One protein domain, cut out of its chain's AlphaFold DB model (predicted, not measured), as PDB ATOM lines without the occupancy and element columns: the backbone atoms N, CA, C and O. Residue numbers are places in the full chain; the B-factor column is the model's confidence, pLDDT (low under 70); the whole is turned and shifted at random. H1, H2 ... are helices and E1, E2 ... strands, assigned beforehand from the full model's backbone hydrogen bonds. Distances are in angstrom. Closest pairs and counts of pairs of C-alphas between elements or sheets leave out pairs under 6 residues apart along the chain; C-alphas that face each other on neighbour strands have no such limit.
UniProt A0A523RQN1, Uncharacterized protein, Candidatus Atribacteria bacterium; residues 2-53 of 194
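Overview. This is residues 2 to 53 of the 194 residues of an uncharacterized protein of Candidatus Atribacteria bacterium (UniProt A0A523RQN1). A strongly twisted ribbon of three long antiparallel strands, E2 in the middle with E1 and E3 along its two sides, makes the body of this domain, and one short helix, H1, sits near the start of E1, at one end of the ribbon, where it only grazes the sheet. The printed part has 52 residues, with one named helix and three named strands along the chain in the order H1, E1, E2, E3. The sheet order is E1, E2, E3, all antiparallel, and the class is mixed, helices and strands. The whole is loose, with a radius of gyration of the C-alphas of 13.0 A, and its outline is flat, spanning 38 by 22 by 10 A.

Along the chain. Begin with the inner strand E2, residues 27 to 35: find C-alpha 27 at (29.323, 20.222, 9.122) and go 25.8 A to C-alpha 35 at (17.123, 40.996, 0.016). E3, residues 44 to 51, is 23.1 A long and ends at C-alpha 51 at (26.475, 20.021, 12.548). E1, residues 13 to 19, is 18.5 A long. Look before it for H1, residues 2 to 10, which starts at C-alpha 2 at (9.966, 27.295, 1.938) and is 12.3 A long.

Arrangement. The three strands form a meander, each strand the antiparallel neighbour of the one before, with E1 and E3 as edge strands. Look first at the hairpin of E2 and E3, whose directions stand at 157 degrees: N 30 and O 48 are 3.0 A apart and N 48 and O 30 are 2.8 A apart, both within hydrogen-bond range. On the other side of E2, E1 and E2 form a hairpin at 145 degrees, where N 15 and O 33, 3.0 A apart, and N 33 and O 15, 2.8 A apart, are within hydrogen-bond range. The closest C-alphas of E1 and E3 are those of His 17 and Glu 45, 7.6 A apart. H1 is on the sheet but only grazes it, with its residues 2 to 7. The closest C-alphas of H1 and E1 are those of Tyr 7 and Lys 13, 5.4 A apart. In H1 every O i to N i+4 pair is within hydrogen-bond range.

Size, cuts and confidence. The two C-alphas farthest apart are those of Pro 39 and Arg 53, at 40.3 A. The printed part runs from residue 2 to residue 53 and has no cut. The link from H1 to E1 is tight, and those from E1 to E2 and from E2 to E3 are short. The mean pLDDT of the printed part is 87.8; look at residues 40 to 41 for the model's low confidence, under 70.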
ATOM      1  N   ALA A   2       9.547  26.443   0.809       76.88
ATOM      2  CA  ALA A   2       9.966  27.295   1.938       76.88
ATOM      3  C   ALA A   2      10.219  28.786   1.600       76.88
ATOM      4  O   ALA A   2       9.606  29.652   2.211       76.88
ATOM      5  N   PHE A   3      11.040  29.116   0.592       87.56
ATOM      6  CA  PHE A   3      11.351  30.528   0.279       87.56
ATOM      7  C   PHE A   3      10.144  31.347  -0.199       87.56
ATOM      8  O   PHE A   3      10.048  32.534   0.098       87.56
ATOM      9  N   LYS A   4       9.183  30.709  -0.883       87.69
ATOM     10  CA  LYS A   4       7.933  31.367  -1.290       87.69
ATOM     11  C   LYS A   4       7.094  31.753  -0.071       87.69
ATOM     12  O   LYS A   4       6.554  32.850  -0.043       87.69
ATOM     13  N   HIS A   5       6.996  30.864   0.917       87.12
ATOM     14  CA  HIS A   5       6.276  31.153   2.155       87.12
ATOM     15  C   HIS A   5       6.917  32.326   2.906       87.12
ATOM     16  O   HIS A   5       6.211  33.260   3.263       87.12
ATOM     17  N   ILE A   6       8.249  32.328   3.031       85.94
ATOM     18  CA  ILE A   6       8.992  33.403   3.704       85.94
ATOM     19  C   ILE A   6       8.775  34.754   3.013       85.94
ATOM     20  O   ILE A   6       8.515  35.750   3.684       85.94
ATOM     21  N   TYR A   7       8.815  34.795   1.678       89.00
ATOM     22  CA  TYR A   7       8.529  36.027   0.944       89.00
ATOM     23  C   TYR A   7       7.107  36.537   1.199       89.00
ATOM     24  O   TYR A   7       6.922  37.721   1.461       89.00
ATOM     25  N   LEU A   8       6.107  35.652   1.166       88.06
ATOM     26  CA  LEU A   8       4.714  36.033   1.407       88.06
ATOM     27  C   LEU A   8       4.470  36.516   2.843       88.06
ATOM     28  O   LEU A   8       3.627  37.385   3.039       88.06
ATOM     29  N   SER A   9       5.189  35.974   3.831       83.31
ATOM     30  CA  SER A   9       5.003  36.324   5.243       83.31
ATOM     31  C   SER A   9       5.818  37.535   5.705       83.31
ATOM     32  O   SER A   9       5.449  38.151   6.695       83.31
ATOM     33  N   SER A  10       6.931  37.862   5.037       83.75
ATOM     34  CA  SER A  10       7.885  38.882   5.520       83.75
ATOM     35  C   SER A  10       8.319  39.916   4.480       83.75
ATOM     36  O   SER A  10       9.005  40.876   4.815       83.75
ATOM     37  N   GLY A  11       8.000  39.714   3.199       86.44
ATOM     38  CA  GLY A  11       8.540  40.523   2.101       86.44
ATOM     39  C   GLY A  11      10.030  40.287   1.817       86.44
ATOM     40  O   GLY A  11      10.559  40.849   0.856       86.44
ATOM     41  N   ILE A  12      10.709  39.435   2.596       88.44
ATOM     42  CA  ILE A  12      12.127  39.110   2.425       88.44
ATOM     43  C   ILE A  12      12.277  38.063   1.324       88.44
ATOM     44  O   ILE A  12      11.687  36.979   1.374       88.44
ATOM     45  N   LYS A  13      13.113  38.360   0.329       90.12
ATOM     46  CA  LYS A  13      13.493  37.376  -0.686       90.12
ATOM     47  C   LYS A  13      14.692  36.593  -0.181       90.12
ATOM     48  O   LYS A  13      15.780  37.147  -0.087       90.12
ATOM     49  N   LEU A  14      14.493  35.311   0.116       92.12
ATOM     50  CA  LEU A  14      15.577  34.381   0.427       92.12
ATOM     51  C   LEU A  14      15.930  33.519  -0.778       92.12
ATOM     52  O   LEU A  14      15.052  33.065  -1.515       92.12
ATOM     53  N   ASN A  15      17.218  33.246  -0.936       91.69
ATOM     54  CA  ASN A  15      17.730  32.303  -1.917       91.69
ATOM     55  C   ASN A  15      18.927  31.529  -1.356       91.69
ATOM     56  O   ASN A  15      19.611  31.977  -0.438       91.69
ATOM     57  N   PHE A  16      19.178  30.346  -1.912       93.69
ATOM     58  CA  PHE A  16      20.456  29.677  -1.709       93.69
ATOM     59  C   PHE A  16      21.524  30.418  -2.518       93.69
ATOM     60  O   PHE A  16      21.351  30.572  -3.727       93.69
ATOM     61  N   HIS A  17      22.601  30.851  -1.861       93.00
ATOM     62  CA  HIS A  17      23.675  31.603  -2.505       93.00
ATOM     63  C   HIS A  17      24.790  30.657  -2.974       93.00
ATOM     64  O   HIS A  17      24.943  30.421  -4.170       93.00
ATOM     65  N   HIS A  18      25.532  30.049  -2.041       94.06
ATOM     66  CA  HIS A  18      26.538  29.028  -2.349       94.06
ATOM     67  C   HIS A  18      26.892  28.166  -1.126       94.06
ATOM     68  O   HIS A  18      26.610  28.521   0.019       94.06
ATOM     69  N   TYR A  19      27.559  27.034  -1.365       94.00
ATOM     70  CA  TYR A  19      28.240  26.270  -0.313       94.00
ATOM     71  C   TYR A  19      29.540  26.954   0.104       94.00
ATOM     72  O   TYR A  19      30.134  27.703  -0.676       94.00
ATOM     73  N   ASP A  20      30.016  26.679   1.315       91.62
ATOM     74  CA  ASP A  20      31.381  27.059   1.674       91.62
ATOM     75  C   ASP A  20      32.399  26.373   0.754       91.62
ATOM     76  O   ASP A  20      32.207  25.240   0.306       91.62
ATOM     77  N   ARG A  21      33.507  27.062   0.476       87.62
ATOM     78  CA  ARG A  21      34.592  26.527  -0.363       87.62
ATOM     79  C   ARG A  21      35.316  25.373   0.321       87.62
ATOM     80  O   ARG A  21      35.928  24.545  -0.349       87.62
ATOM     81  N   HIS A  22      35.263  25.335   1.649       83.94
ATOM     82  CA  HIS A  22      35.860  24.288   2.459       83.94
ATOM     83  C   HIS A  22      34.780  23.354   2.991       83.94
ATOM     84  O   HIS A  22      33.873  23.764   3.709       83.94
ATOM     85  N   THR A  23      34.895  22.072   2.656       77.25
ATOM     86  CA  THR A  23      33.999  21.049   3.185       77.25
ATOM     87  C   THR A  23      34.533  20.516   4.511       77.25
ATOM     88  O   THR A  23      35.700  20.144   4.647       77.25
ATOM     89  N   HIS A  24      33.656  20.454   5.507       83.06
ATOM     90  CA  HIS A  24      33.938  19.841   6.797       83.06
ATOM     91  C   HIS A  24      33.170  18.523   6.896       83.06
ATOM     92  O   HIS A  24      31.959  18.488   6.709       83.06
ATOM     93  N   LYS A  25      33.853  17.420   7.234       85.38
ATOM     94  CA  LYS A  25      33.231  16.077   7.275       85.38
ATOM     95  C   LYS A  25      31.994  15.979   8.183       85.38
ATOM     96  O   LYS A  25      31.183  15.084   7.980       85.38
ATOM     97  N   ASN A  26      31.882  16.847   9.190       91.00
ATOM     98  CA  ASN A  26      30.806  16.826  10.184       91.00
ATOM     99  C   ASN A  26      29.911  18.077  10.166       91.00
ATOM    100  O   ASN A  26      29.076  18.230  11.054       91.00
ATOM    101  N   THR A  27      30.087  18.972   9.190       92.50
ATOM    102  CA  THR A  27      29.323  20.222   9.122       92.50
ATOM    103  C   THR A  27      28.952  20.533   7.682       92.50
ATOM    104  O   THR A  27      29.821  20.585   6.812       92.50
ATOM    105  N   TYR A  28      27.670  20.792   7.445       93.44
ATOM    106  CA  TYR A  28      27.227  21.458   6.229       93.44
ATOM    107  C   TYR A  28      27.288  22.958   6.436       93.44
ATOM    108  O   TYR A  28      26.600  23.496   7.301       93.44
ATOM    109  N   THR A  29      28.092  23.622   5.617       95.75
ATOM    110  CA  THR A  29      28.200  25.073   5.629       95.75
ATOM    111  C   THR A  29      27.715  25.635   4.304       95.75
ATOM    112  O   THR A  29      28.203  25.253   3.237       95.75
ATOM    113  N   PHE A  30      26.758  26.555   4.370       94.81
ATOM    114  CA  PHE A  30      26.215  27.238   3.201       94.81
ATOM    115  C   PHE A  30      25.779  28.661   3.532       94.81
ATOM    116  O   PHE A  30      25.621  29.036   4.691       94.81
ATOM    117  N   PHE A  31      25.591  29.453   2.486       95.50
ATOM    118  CA  PHE A  31      25.206  30.849   2.568       95.50
ATOM    119  C   PHE A  31      23.822  31.022   1.951       95.50
ATOM    120  O   PHE A  31      23.544  30.532   0.852       95.50
ATOM    121  N   LEU A  32      22.943  31.702   2.680       94.50
ATOM    122  CA  LEU A  32      21.631  32.117   2.209       94.50
ATOM    123  C   LEU A  32      21.690  33.598   1.854       94.50
ATOM    124  O   LEU A  32      21.989  34.423   2.716       94.50
ATOM    125  N   GLY A  33      21.403  33.923   0.600       93.62
ATOM    126  CA  GLY A  33      21.243  35.297   0.153       93.62
ATOM    127  C   GLY A  33      19.901  35.845   0.624       93.62
ATOM    128  O   GLY A  33      18.897  35.123   0.602       93.62
ATOM    129  N   TYR A  34      19.877  37.108   1.043       91.38
ATOM    130  CA  TYR A  34      18.642  37.792   1.402       91.38
ATOM    131  C   TYR A  34      18.600  39.232   0.896       91.38
ATOM    132  O   TYR A  34      19.561  39.987   1.044       91.38
ATOM    133  N   ASP A  35      17.438  39.616   0.369       89.81
ATOM    134  CA  ASP A  35      17.123  40.996   0.016       89.81
ATOM    135  C   ASP A  35      15.938  41.467   0.862       89.81
ATOM    136  O   ASP A  35      14.882  40.823   0.908       89.81
ATOM    137  N   GLY A  36      16.141  42.583   1.563       83.38
ATOM    138  CA  GLY A  36      15.095  43.232   2.345       83.38
ATOM    139  C   GLY A  36      14.081  43.965   1.456       83.38
ATOM    140  O   GLY A  36      14.287  44.104   0.251       83.38
ATOM    141  N   PRO A  37      12.995  44.489   2.046       76.25
ATOM    142  CA  PRO A  37      11.958  45.199   1.295       76.25
ATOM    143  C   PRO A  37      12.426  46.557   0.742       76.25
ATOM    144  O   PRO A  37      11.776  47.115  -0.140       76.25
ATOM    145  N   LEU A  38      13.542  47.099   1.247       77.06
ATOM    146  CA  LEU A  38      14.088  48.380   0.806       77.06
ATOM    147  C   LEU A  38      14.910  48.230  -0.491       77.06
ATOM    148  O   LEU A  38      15.831  47.409  -0.539       77.06
ATOM    149  N   PRO A  39      14.629  49.039  -1.529       70.88
ATOM    150  CA  PRO A  39      15.352  48.980  -2.794       70.88
ATOM    151  C   PRO A  39      16.817  49.424  -2.645       70.88
ATOM    152  O   PRO A  39      17.143  50.294  -1.841       70.88
ATOM    153  N   GLY A  40      17.706  48.837  -3.453       69.12
ATOM    154  CA  GLY A  40      19.124  49.221  -3.535       69.12
ATOM    155  C   GLY A  40      20.057  48.550  -2.520       69.12
ATOM    156  O   GLY A  40      21.266  48.749  -2.594       69.12
ATOM    157  N   VAL A  41      19.529  47.726  -1.610       67.25
ATOM    158  CA  VAL A  41      20.323  46.928  -0.667       67.25
ATOM    159  C   VAL A  41      20.193  45.455  -1.042       67.25
ATOM    160  O   VAL A  41      19.260  44.786  -0.602       67.25
ATOM    161  N   SER A  42      21.113  44.961  -1.870       70.62
ATOM    162  CA  SER A  42      21.132  43.570  -2.327       70.62
ATOM    163  C   SER A  42      22.462  42.875  -2.056       70.62
ATOM    164  O   SER A  42      23.475  43.517  -1.770       70.62
ATOM    165  N   GLY A  43      22.448  41.543  -2.119       77.88
ATOM    166  CA  GLY A  43      23.662  40.729  -2.004       77.88
ATOM    167  C   GLY A  43      24.162  40.540  -0.571       77.88
ATOM    168  O   GLY A  43      25.334  40.232  -0.364       77.88
ATOM    169  N   LYS A  44      23.290  40.724   0.429       89.94
ATOM    170  CA  LYS A  44      23.597  40.306   1.798       89.94
ATOM    171  C   LYS A  44      23.422  38.803   1.923       89.94
ATOM    172  O   LYS A  44      22.542  38.210   1.302       89.94
ATOM    173  N   GLU A  45      24.231  38.201   2.779       93.38
ATOM    174  CA  GLU A  45      24.180  36.771   3.035       93.38
ATOM    175  C   GLU A  45      24.204  36.460   4.528       93.38
ATOM    176  O   GLU A  45      24.772  37.194   5.340       93.38
ATOM    177  N   VAL A  46      23.566  35.348   4.881       93.50
ATOM    178  CA  VAL A  46      23.651  34.726   6.198       93.50
ATOM    179  C   VAL A  46      24.336  33.383   6.030       93.50
ATOM    180  O   VAL A  46      23.895  32.535   5.253       93.50
ATOM    181  N   LYS A  47      25.415  33.184   6.784       94.94
ATOM    182  CA  LYS A  47      26.081  31.892   6.882       94.94
ATOM    183  C   LYS A  47      25.273  30.967   7.795       94.94
ATOM    184  O   LYS A  47      24.991  31.329   8.935       94.94
ATOM    185  N   ALA A  48      24.962  29.772   7.314       95.12
ATOM    186  CA  ALA A  48      24.371  28.691   8.085       95.12
ATOM    187  C   ALA A  48      25.380  27.543   8.222       95.12
ATOM    188  O   ALA A  48      25.941  27.069   7.233       95.12
ATOM    189  N   ASP A  49      25.597  27.106   9.460       95.06
ATOM    190  CA  ASP A  49      26.411  25.945   9.807       95.06
ATOM    191  C   ASP A  49      25.487  24.897  10.451       95.06
ATOM    192  O   ASP A  49      24.849  25.175  11.464       95.06
ATOM    193  N   ILE A  50      25.401  23.701   9.860       94.69
ATOM    194  CA  ILE A  50      24.616  22.572  10.382       94.69
ATOM    195  C   ILE A  50      25.568  21.441  10.752       94.69
ATOM    196  O   ILE A  50      26.175  20.820   9.875       94.69
ATOM    197  N   THR A  51      25.687  21.151  12.045       94.38
ATOM    198  CA  THR A  51      26.475  20.021  12.548       94.38
ATOM    199  C   THR A  51      25.691  18.716  12.409       94.38
ATOM    200  O   THR A  51      24.527  18.636  12.782       94.38
ATOM    201  N   ILE A  52      26.330  17.691  11.838       93.94
ATOM    202  CA  ILE A  52      25.682  16.414  11.495       93.94
ATOM    203  C   ILE A  52      25.661  15.472  12.698       93.94
ATOM    204  O   ILE A  52      24.631  14.887  13.019       93.94
ATOM    205  N   ARG A  53      26.816  15.285  13.347       94.44
ATOM    206  CA  ARG A  53      26.953  14.457  14.546       94.44
ATOM    207  C   ARG A  53      27.406  15.311  15.711       94.44
ATOM    208  O   ARG A  53      28.511  15.854  15.697       94.44
TER     209      ARG A  53